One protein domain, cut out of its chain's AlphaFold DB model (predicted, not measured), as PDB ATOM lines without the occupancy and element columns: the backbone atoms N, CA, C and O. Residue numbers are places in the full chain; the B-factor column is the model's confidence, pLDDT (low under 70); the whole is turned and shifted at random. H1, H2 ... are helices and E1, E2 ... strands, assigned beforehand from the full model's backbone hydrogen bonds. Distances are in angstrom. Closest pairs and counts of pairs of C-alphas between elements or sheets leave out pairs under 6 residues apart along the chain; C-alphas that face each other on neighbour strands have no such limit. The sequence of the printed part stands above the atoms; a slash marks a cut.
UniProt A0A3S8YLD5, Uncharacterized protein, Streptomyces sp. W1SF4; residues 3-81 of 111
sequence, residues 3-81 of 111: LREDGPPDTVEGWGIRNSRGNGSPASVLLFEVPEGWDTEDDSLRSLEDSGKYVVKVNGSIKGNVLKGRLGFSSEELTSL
ATOM      1  N   LEU A   3     129.347 157.538 127.136       94.62
ATOM      2  CA  LEU A   3     127.916 157.237 127.131       94.62
ATOM      3  C   LEU A   3     127.174 158.305 126.340       94.62
ATOM      4  O   LEU A   3     127.531 159.483 126.432       94.62
ATOM      5  N   ARG A   4     126.128 157.900 125.626       93.94
ATOM      6  CA  ARG A   4     125.133 158.808 125.055       93.94
ATOM      7  C   ARG A   4     124.105 159.186 126.127       93.94
ATOM      8  O   ARG A   4     123.617 158.314 126.839       93.94
ATOM      9  N   GLU A   5     123.798 160.475 126.274       91.19
ATOM     10  CA  GLU A   5     122.875 160.991 127.307       91.19
ATOM     11  C   GLU A   5     121.522 161.469 126.755       91.19
ATOM     12  O   GLU A   5     120.624 161.767 127.537       91.19
ATOM     13  N   ASP A   6     121.362 161.557 125.435       86.81
ATOM     14  CA  ASP A   6     120.142 162.037 124.769       86.81
ATOM     15  C   ASP A   6     119.326 160.935 124.073       86.81
ATOM     16  O   ASP A   6     118.382 161.233 123.343       86.81
ATOM     17  N   GLY A   7     119.676 159.668 124.307       75.94
ATOM     18  CA  GLY A   7     118.895 158.522 123.849       75.94
ATOM     19  C   GLY A   7     117.595 158.323 124.650       75.94
ATOM     20  O   GLY A   7     117.408 158.934 125.708       75.94
ATOM     21  N   PRO A   8     116.683 157.455 124.173       75.62
ATOM     22  CA  PRO A   8     115.515 157.027 124.939       75.62
ATOM     23  C   PRO A   8     115.911 156.510 126.338       75.62
ATOM     24  O   PRO A   8     116.954 155.865 126.468       75.62
ATOM     25  N   PRO A   9     115.088 156.734 127.383       68.94
ATOM     26  CA  PRO A   9     115.435 156.415 128.775       68.94
ATOM     27  C   PRO A   9     115.759 154.932 129.028       68.94
ATOM     28  O   PRO A   9     116.460 154.626 129.991       68.94
ATOM     29  N   ASP A  10     115.306 154.035 128.149       71.19
ATOM     30  CA  ASP A  10     115.507 152.587 128.260       71.19
ATOM     31  C   ASP A  10     116.706 152.063 127.443       71.19
ATOM     32  O   ASP A  10     116.999 150.868 127.461       71.19
ATOM     33  N   THR A  11     117.426 152.937 126.732       73.00
ATOM     34  CA  THR A  11     118.588 152.576 125.903       73.00
ATOM     35  C   THR A  11     119.765 153.484 126.228       73.00
ATOM     36  O   THR A  11     119.927 154.557 125.649       73.00
ATOM     37  N   VAL A  12     120.605 153.047 127.169       83.81
ATOM     38  CA  VAL A  12     121.908 153.675 127.408       83.81
ATOM     39  C   VAL A  12     122.905 153.058 126.435       83.81
ATOM     40  O   VAL A  12     123.321 151.920 126.623       83.81
ATOM     41  N   GLU A  13     123.282 153.805 125.400       93.62
ATOM     42  CA  GLU A  13     124.368 153.413 124.498       93.62
ATOM     43  C   GLU A  13     125.712 153.820 125.110       93.62
ATOM     44  O   GLU A  13     125.914 154.972 125.520       93.62
ATOM     45  N   GLY A  14     126.638 152.871 125.163       94.69
ATOM     46  CA  GLY A  14     127.930 153.026 125.802       94.69
ATOM     47  C   GLY A  14     129.076 152.436 124.997       94.69
ATOM     48  O   GLY A  14     128.944 151.450 124.282       94.69
ATOM     49  N   TRP A  15     130.238 153.062 125.129       96.62
ATOM     50  CA  TRP A  15     131.506 152.480 124.719       96.62
ATOM     51  C   TRP A  15     132.495 152.553 125.873       96.62
ATOM     52  O   TRP A  15     132.745 153.617 126.446       96.62
ATOM     53  N   GLY A  16     133.081 151.430 126.252       95.25
ATOM     54  CA  GLY A  16     133.959 151.351 127.406       95.25
ATOM     55  C   GLY A  16     135.112 150.410 127.163       95.25
ATOM     56  O   GLY A  16     134.968 149.391 126.501       95.25
ATOM     57  N   ILE A  17     136.252 150.738 127.760       94.25
ATOM     58  CA  ILE A  17     137.379 149.825 127.882       94.25
ATOM     59  C   ILE A  17     137.793 149.765 129.345       94.25
ATOM     60  O   ILE A  17     137.695 150.758 130.076       94.25
ATOM     61  N   ARG A  18     138.294 148.608 129.757       92.50
ATOM     62  CA  ARG A  18     138.765 148.347 131.109       92.50
ATOM     63  C   ARG A  18     140.120 147.658 131.056       92.50
ATOM     64  O   ARG A  18     140.344 146.753 130.261       92.50
ATOM     65  N   ASN A  19     141.010 148.051 131.959       88.88
ATOM     66  CA  ASN A  19     142.252 147.329 132.202       88.88
ATOM     67  C   ASN A  19     142.051 146.318 133.330       88.88
ATOM     68  O   ASN A  19     142.209 146.655 134.504       88.88
ATOM     69  N   SER A  20     141.676 145.090 132.984       80.19
ATOM     70  CA  SER A  20     141.507 144.009 133.962       80.19
ATOM     71  C   SER A  20     142.844 143.418 134.437       80.19
ATOM     72  O   SER A  20     142.914 142.833 135.515       80.19
ATOM     73  N   ARG A  21     143.917 143.596 133.652       80.25
ATOM     74  CA  ARG A  21     145.203 142.898 133.815       80.25
ATOM     75  C   ARG A  21     146.293 143.728 134.493       80.25
ATOM     76  O   ARG A  21     147.388 143.229 134.716       80.25
ATOM     77  N   GLY A  22     146.012 144.987 134.829       74.25
ATOM     78  CA  GLY A  22     146.967 145.863 135.511       74.25
ATOM     79  C   GLY A  22     148.119 146.352 134.625       74.25
ATOM     80  O   GLY A  22     149.147 146.769 135.150       74.25
ATOM     81  N   ASN A  23     147.943 146.365 133.300       73.69
ATOM     82  CA  ASN A  23     148.961 146.737 132.299       73.69
ATOM     83  C   ASN A  23     149.353 148.238 132.282       73.69
ATOM     84  O   ASN A  23     149.834 148.752 131.277       73.69
ATOM     85  N   GLY A  24     149.126 148.972 133.377       76.69
ATOM     86  CA  GLY A  24     149.307 150.424 133.440       76.69
ATOM     87  C   GLY A  24     148.248 151.217 132.657       76.69
ATOM     88  O   GLY A  24     147.337 150.663 132.043       76.69
ATOM     89  N   SER A  25     148.337 152.545 132.710       79.62
ATOM     90  CA  SER A  25     147.402 153.436 132.010       79.62
ATOM     91  C   SER A  25     147.995 153.900 130.677       79.62
ATOM     92  O   SER A  25     149.131 154.379 130.678       79.62
ATOM     93  N   PRO A  26     147.259 153.824 129.551       83.88
ATOM     94  CA  PRO A  26     147.717 154.384 128.291       83.88
ATOM     95  C   PRO A  26     147.802 155.909 128.404       83.88
ATOM     96  O   PRO A  26     147.012 156.540 129.111       83.88
ATOM     97  N   ALA A  27     148.742 156.514 127.678       82.38
ATOM     98  CA  ALA A  27     148.878 157.971 127.627       82.38
ATOM     99  C   ALA A  27     147.676 158.645 126.935       82.38
ATOM    100  O   ALA A  27     147.319 159.779 127.253       82.38
ATOM    101  N   SER A  28     147.051 157.944 125.988       87.12
ATOM    102  CA  SER A  28     145.827 158.346 125.297       87.12
ATOM    103  C   SER A  28     145.116 157.126 124.724       87.12
ATOM    104  O   SER A  28     145.742 156.091 124.508       87.12
ATOM    105  N   VAL A  29     143.828 157.271 124.436       89.69
ATOM    106  CA  VAL A  29     142.989 156.238 123.822       89.69
ATOM    107  C   VAL A  29     142.331 156.850 122.592       89.69
ATOM    108  O   VAL A  29     141.812 157.966 122.676       89.69
ATOM    109  N   LEU A  30     142.386 156.146 121.463       92.44
ATOM    110  CA  LEU A  30     141.612 156.499 120.277       92.44
ATOM    111  C   LEU A  30     140.172 156.024 120.478       92.44
ATOM    112  O   LEU A  30     139.927 154.946 121.017       92.44
ATOM    113  N   LEU A  31     139.210 156.877 120.127       91.00
ATOM    114  CA  LEU A  31     137.806 156.575 120.369       91.00
ATOM    115  C   LEU A  31     137.384 155.365 119.527       91.00
ATOM    116  O   LEU A  31     137.695 155.314 118.343       91.00
ATOM    117  N   PHE A  32     136.672 154.421 120.148       93.88
ATOM    118  CA  PHE A  32     136.256 153.147 119.543       93.88
ATOM    119  C   PHE A  32     137.392 152.155 119.246       93.88
ATOM    120  O   PHE A  32     137.142 151.099 118.671       93.88
ATOM    121  N   GLU A  33     138.612 152.428 119.710       94.19
ATOM    122  CA  GLU A  33     139.737 151.499 119.627       94.19
ATOM    123  C   GLU A  33     140.119 150.959 121.006       94.19
ATOM    124  O   GLU A  33     140.140 151.683 122.006       94.19
ATOM    125  N   VAL A  34     140.453 149.669 121.061       92.75
ATOM    126  CA  VAL A  34     140.884 148.997 122.290       92.75
ATOM    127  C   VAL A  34     142.412 148.924 122.298       92.75
ATOM    128  O   VAL A  34     142.985 148.261 121.431       92.75
ATOM    129  N   PRO A  35     143.097 149.587 123.248       92.12
ATOM    130  CA  PRO A  35     144.543 149.475 123.389       92.12
ATOM    131  C   PRO A  35     144.986 148.036 123.667       92.12
ATOM    132  O   PRO A  35     144.258 147.252 124.279       92.12
ATOM    133  N   GLU A  36     146.220 147.703 123.290       88.88
ATOM    134  CA  GLU A  36     146.797 146.394 123.596       88.88
ATOM    135  C   GLU A  36     146.745 146.099 125.106       88.88
ATOM    136  O   GLU A  36     147.081 146.936 125.949       88.88
ATOM    137  N   GLY A  37     146.297 144.891 125.452       89.44
ATOM    138  CA  GLY A  37     146.198 144.440 126.838       89.44
ATOM    139  C   GLY A  37     145.034 145.039 127.636       89.44
ATOM    140  O   GLY A  37     144.990 144.822 128.849       89.44
ATOM    141  N   TRP A  38     144.121 145.771 126.990       92.62
ATOM    142  CA  TRP A  38     142.838 146.208 127.546       92.62
ATOM    143  C   TRP A  38     141.692 145.369 126.975       92.62
ATOM    144  O   TRP A  38     141.821 144.764 125.914       92.62
ATOM    145  N   ASP A  39     140.564 145.359 127.680       93.12
ATOM    146  CA  ASP A  39     139.350 144.664 127.263       93.12
ATOM    147  C   ASP A  39     138.224 145.671 127.011       93.12
ATOM    148  O   ASP A  39     138.154 146.719 127.666       93.12
ATOM    149  N   THR A  40     137.313 145.343 126.098       94.31
ATOM    150  CA  THR A  40     136.065 146.089 125.916       94.31
ATOM    151  C   THR A  40     135.120 145.827 127.088       94.31
ATOM    152  O   THR A  40     134.897 144.682 127.475       94.31
ATOM    153  N   GLU A  41     134.569 146.892 127.664       92.44
ATOM    154  CA  GLU A  41     133.566 146.847 128.735       92.44
ATOM    155  C   GLU A  41     132.139 146.994 128.187       92.44
ATOM    156  O   GLU A  41     131.228 146.350 128.695       92.44
ATOM    157  N   ASP A  42     131.960 147.825 127.159       92.88
ATOM    158  CA  ASP A  42     130.696 148.067 126.451       92.88
ATOM    159  C   ASP A  42     131.031 148.491 125.013       92.88
ATOM    160  O   ASP A  42     132.017 149.205 124.802       92.88
ATOM    161  N   ASP A  43     130.255 148.041 124.032       94.38
ATOM    162  CA  ASP A  43     130.439 148.325 122.602       94.38
ATOM    163  C   ASP A  43     129.130 148.658 121.867       94.38
ATOM    164  O   ASP A  43     129.082 148.642 120.630       94.38
ATOM    165  N   SER A  44     128.072 148.968 122.622       94.62
ATOM    166  CA  SER A  44     126.768 149.347 122.073       94.62
ATOM    167  C   SER A  44     126.814 150.680 121.312       94.62
ATOM    168  O   SER A  44     126.151 150.823 120.288       94.62
ATOM    169  N   LEU A  45     127.656 151.627 121.739       94.31
ATOM    170  CA  LEU A  45     127.940 152.868 121.018       94.31
ATOM    171  C   LEU A  45     129.144 152.686 120.083       94.31
ATOM    172  O   LEU A  45     130.270 152.487 120.538       94.31
ATOM    173  N   ARG A  46     128.927 152.806 118.769       91.44
ATOM    174  CA  ARG A  46     129.971 152.576 117.745       91.44
ATOM    175  C   ARG A  46     130.373 153.816 116.950       91.44
ATOM    176  O   ARG A  46     131.358 153.782 116.217       91.44
ATOM    177  N   SER A  47     129.618 154.900 117.086       92.06
ATOM    178  CA  SER A  47     129.860 156.169 116.403       92.06
ATOM    179  C   SER A  47     129.284 157.335 117.201       92.06
ATOM    180  O   SER A  47     128.404 157.150 118.039       92.06
ATOM    181  N   LEU A  48     129.776 158.542 116.927       91.56
ATOM    182  CA  LEU A  48     129.145 159.779 117.383       91.56
ATOM    183  C   LEU A  48     128.169 160.269 116.308       91.56
ATOM    184  O   LEU A  48     128.476 160.200 115.123       91.56
ATOM    185  N   GLU A  49     127.014 160.769 116.725       90.50
ATOM    186  CA  GLU A  49     126.007 161.402 115.875       90.50
ATOM    187  C   GLU A  49     126.147 162.923 115.946       90.50
ATOM    188  O   GLU A  49     126.465 163.466 117.004       90.50
ATOM    189  N   ASP A  50     125.861 163.625 114.849       85.25
ATOM    190  CA  ASP A  50     126.108 165.069 114.716       85.25
ATOM    191  C   ASP A  50     125.402 165.929 115.778       85.25
ATOM    192  O   ASP A  50     125.953 166.932 116.230       85.25
ATOM    193  N   SER A  51     124.209 165.530 116.225       87.12
ATOM    194  CA  SER A  51     123.449 166.228 117.273       87.12
ATOM    195  C   SER A  51     123.551 165.578 118.656       87.12
ATOM    196  O   SER A  51     122.840 165.992 119.571       87.12
ATOM    197  N   GLY A  52     124.405 164.564 118.808       90.50
ATOM    198  CA  GLY A  52     124.486 163.755 120.016       90.50
ATOM    199  C   GLY A  52     125.064 164.504 121.221       90.50
ATOM    200  O   GLY A  52     126.005 165.302 121.102       90.50
ATOM    201  N   LYS A  53     124.523 164.206 122.404       93.62
ATOM    202  CA  LYS A  53     125.075 164.614 123.705       93.62
ATOM    203  C   LYS A  53     125.694 163.425 124.413       93.62
ATOM    204  O   LYS A  53     125.055 162.393 124.608       93.62
ATOM    205  N   TYR A  54     126.926 163.609 124.862       94.69
ATOM    206  CA  TYR A  54     127.736 162.531 125.393       94.69
ATOM    207  C   TYR A  54     128.384 162.897 126.715       94.69
ATOM    208  O   TYR A  54     128.659 164.061 127.010       94.69
ATOM    209  N   VAL A  55     128.726 161.871 127.485       94.31
ATOM    210  CA  VAL A  55     129.585 162.001 128.655       94.31
ATOM    211  C   VAL A  55     130.728 161.000 128.606       94.31
ATOM    212  O   VAL A  55     130.521 159.792 128.511       94.31
ATOM    213  N   VAL A  56     131.957 161.494 128.750       93.50
ATOM    214  CA  VAL A  56     133.108 160.654 129.087       93.50
ATOM    215  C   VAL A  56     133.217 160.545 130.600       93.50
ATOM    216  O   VAL A  56     133.219 161.544 131.323       93.50
ATOM    217  N   LYS A  57     133.349 159.308 131.074       91.88
ATOM    218  CA  LYS A  57     133.662 158.943 132.452       91.88
ATOM    219  C   LYS A  57     134.992 158.194 132.482       91.88
ATOM    220  O   LYS A  57     135.190 157.212 131.756       91.88
ATOM    221  N   VAL A  58     135.884 158.641 133.357       88.44
ATOM    222  CA  VAL A  58     137.149 157.971 133.674       88.44
ATOM    223  C   VAL A  58     137.096 157.574 135.136       88.44
ATOM    224  O   VAL A  58     136.944 158.431 136.000       88.44
ATOM    225  N   ASN A  59     137.226 156.283 135.412       87.56
ATOM    226  CA  ASN A  59     137.350 155.760 136.764       87.56
ATOM    227  C   ASN A  59     138.673 155.006 136.847       87.56
ATOM    228  O   ASN A  59     138.960 154.169 135.994       87.56
ATOM    229  N   GLY A  60     139.473 155.296 137.862       83.94
ATOM    230  CA  GLY A  60     140.738 154.613 138.082       83.94
ATOM    231  C   GLY A  60     141.236 154.806 139.501       83.94
ATOM    232  O   GLY A  60     140.555 155.391 140.345       83.94
ATOM    233  N   SER A  61     142.442 154.327 139.768       81.12
ATOM    234  CA  SER A  61     143.130 154.606 141.019       81.12
ATOM    235  C   SER A  61     144.633 154.739 140.800       81.12
ATOM    236  O   SER A  61     145.211 154.095 139.926       81.12
ATOM    237  N   ILE A  62     145.276 155.600 141.587       74.94
ATOM    238  CA  ILE A  62     146.734 155.735 141.634       74.94
ATOM    239  C   ILE A  62     147.161 155.648 143.093       74.94
ATOM    240  O   ILE A  62     146.763 156.474 143.913       74.94
ATOM    241  N   LYS A  63     147.989 154.646 143.422       80.62
ATOM    242  CA  LYS A  63     148.519 154.424 144.781       80.62
ATOM    243  C   LYS A  63     147.423 154.425 145.865       80.62
ATOM    244  O   LYS A  63     147.595 155.017 146.922       80.62
ATOM    245  N   GLY A  64     146.276 153.809 145.572       78.25
ATOM    246  CA  GLY A  64     145.129 153.733 146.488       78.25
ATOM    247  C   GLY A  64     144.181 154.938 146.462       78.25
ATOM    248  O   GLY A  64     143.085 154.841 147.001       78.25
ATOM    249  N   ASN A  65     144.534 156.038 145.790       78.62
ATOM    250  CA  ASN A  65     143.631 157.178 145.614       78.62
ATOM    251  C   ASN A  65     142.740 156.962 144.396       78.62
ATOM    252  O   ASN A  65     143.242 156.711 143.300       78.62
ATOM    253  N   VAL A  66     141.427 157.071 144.581       82.44
ATOM    254  CA  VAL A  66     140.451 156.937 143.498       82.44
ATOM    255  C   VAL A  66     140.460 158.199 142.638       82.44
ATOM    256  O   VAL A  66     140.335 159.309 143.145       82.44
ATOM    257  N   LEU A  67     140.551 158.018 141.323       79.88
ATOM    258  CA  LEU A  67     140.394 159.069 140.326       79.88
ATOM    259  C   LEU A  67     139.041 158.914 139.640       79.88
ATOM    260  O   LEU A  67     138.744 157.860 139.075       79.88
ATOM    261  N   LYS A  68     138.238 159.980 139.672       85.50
ATOM    262  CA  LYS A  68     136.968 160.078 138.949       85.50
ATOM    263  C   LYS A  68     136.992 161.321 138.071       85.50
ATOM    264  O   LYS A  68     137.009 162.438 138.572       85.50
ATOM    265  N   GLY A  69     136.996 161.115 136.763       86.19
ATOM    266  CA  GLY A  69     136.844 162.159 135.760       86.19
ATOM    267  C   GLY A  69     135.469 162.073 135.113       86.19
ATOM    268  O   GLY A  69     134.994 160.982 134.795       86.19
ATOM    269  N   ARG A  70     134.839 163.227 134.894       90.62
ATOM    270  CA  ARG A  70     133.608 163.349 134.110       90.62
ATOM    271  C   ARG A  70     133.704 164.569 133.200       90.62
ATOM    272  O   ARG A  70     134.100 165.645 133.651       90.62
ATOM    273  N   LEU A  71     133.329 164.402 131.937       92.12
ATOM    274  CA  LEU A  71     133.235 165.479 130.957       92.12
ATOM    275  C   LEU A  71     132.029 165.227 130.052       92.12
ATOM    276  O   LEU A  71     132.048 164.293 129.257       92.12
ATOM    277  N   GLY A  72     130.987 166.046 130.189       93.44
ATOM    278  CA  GLY A  72     129.909 166.108 129.199       93.44
ATOM    279  C   GLY A  72     130.348 166.936 127.993       93.44
ATOM    280  O   GLY A  72     131.094 167.897 128.192       93.44
ATOM    281  N   PHE A  73     129.916 166.592 126.782       93.69
ATOM    282  CA  PHE A  73     130.168 167.343 125.547       93.69
ATOM    283  C   PHE A  73     129.108 167.039 124.477       93.69
ATOM    284  O   PHE A  73     128.476 165.983 124.517       93.69
ATOM    285  N   SER A  74     128.916 167.947 123.521       93.44
ATOM    286  CA  SER A  74     128.182 167.673 122.279       93.44
ATOM    287  C   SER A  74     129.126 167.382 121.110       93.44
ATOM    288  O   SER A  74     130.292 167.789 121.115       93.44
ATOM    289  N   SER A  75     128.619 166.722 120.069       90.75
ATOM    290  CA  SER A  75     129.367 166.553 118.814       90.75
ATOM    291  C   SER A  75     129.758 167.887 118.167       90.75
ATOM    292  O   SER A  75     130.847 167.996 117.605       90.75
ATOM    293  N   GLU A  76     128.944 168.937 118.315       91.50
ATOM    294  CA  GLU A  76     129.274 170.299 117.864       91.50
ATOM    295  C   GLU A  76     130.482 170.880 118.623       91.50
ATOM    296  O   GLU A  76     131.413 171.428 118.028       91.50
ATOM    297  N   GLU A  77     130.532 170.708 119.947       92.62
ATOM    298  CA  GLU A  77     131.685 171.140 120.744       92.62
ATOM    299  C   GLU A  77     132.962 170.405 120.324       92.62
ATOM    300  O   GLU A  77     134.030 171.014 120.286       92.62
ATOM    301  N   LEU A  78     132.868 169.116 119.987       90.75
ATOM    302  CA  LEU A  78     134.019 168.329 119.543       90.75
ATOM    303  C   LEU A  78     134.483 168.723 118.131       90.75
ATOM    304  O   LEU A  78     135.682 168.861 117.898       90.75
ATOM    305  N   THR A  79     133.551 168.933 117.201       90.62
ATOM    306  CA  THR A  79     133.836 169.274 115.792       90.62
ATOM    307  C   THR A  79     134.274 170.726 115.602       90.62
ATOM    308  O   THR A  79     135.006 171.028 114.661       90.62
ATOM    309  N   SER A  80     133.903 171.624 116.517       93.00
ATOM    310  CA  SER A  80     134.373 173.017 116.525       93.00
ATOM    311  C   SER A  80     135.822 173.186 117.011       93.00
ATOM    312  O   SER A  80     136.390 174.279 116.891       93.00
ATOM    313  N   LEU A  81     136.448 172.128 117.545       94.25
ATOM    314  CA  LEU A  81     137.843 172.176 117.976       94.25
ATOM    315  C   LEU A  81     138.782 172.375 116.789       94.25
ATOM    316  O   LEU A  81     138.765 171.645 115.800       94.25
TER     317      LEU A  81
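AT A GLANCE: This is residues 3 to 81 of the 111 residues of an uncharacterized protein of Streptomyces sp. W1SF4 (UniProt A0A3S8YLD5). Two separate strand hairpins make an elongated model: the long ribbon of E3 and E4, and a short one of E1 and E2 near its E3 side. Residues 3 to 4 pair with E3, the short helix H1 follows E4 at the ribbon's end away from its turn, and a long loop, residues 19 to 38, joins E1 to E2. The printed part has 79 residues, in the order E1, E2, E3, E4, H1, and is mostly strand, though under half of its residues are in named elements. It is only just compact, close to loose, with a radius of gyration of the C-alphas of 13.8 A, and spans 38 by 23 by 22 A.

HOW THE PARTS SIT: E3, residues 53 to 62, and E4, residues 65 to 74, form an antiparallel hairpin at 167 degrees; N 54 and O 73 are within hydrogen-bond range at 2.9 A, as are N 67 and O 60 at 2.8 A. Residues 3 to 4 pair antiparallel with residues 54 to 55 of E3. E1, residues 14 to 18, and E3 are near each other, with 10 pairs of C-alphas within 10 A. E1 and E2, residues 39 to 43, form the other antiparallel hairpin, at 174 degrees, with N 18 and O 39 at 2.8 A. E2 is apart from E3 and from E4. The closest C-alphas of E3 and H1, residues 75 to 79, are those of Lys 53 and Ser 75, 6.8 A apart. In H1 every O i to N i+4 pair is within hydrogen-bond range.

IN THESE COORDINATES: E3 is 29.5 A long, from C-alpha 53 at (125.075, 164.614, 123.705), and E4 29.9 A. E1 is 12.9 A long, from C-alpha 14 at (127.930, 153.026, 125.802), and E2 10.7 A. H1 is 6.0 A long and ends at C-alpha 79 at (133.836, 169.274, 115.792).

THE WHOLE: The two C-alphas farthest apart are those of Ser 51 and Lys 63, 39.0 A. The printed part has no cut. The link from E1 to E2 is long, 20 residues. The mean pLDDT of the printed part is 88.0, and residue 9 is under 70.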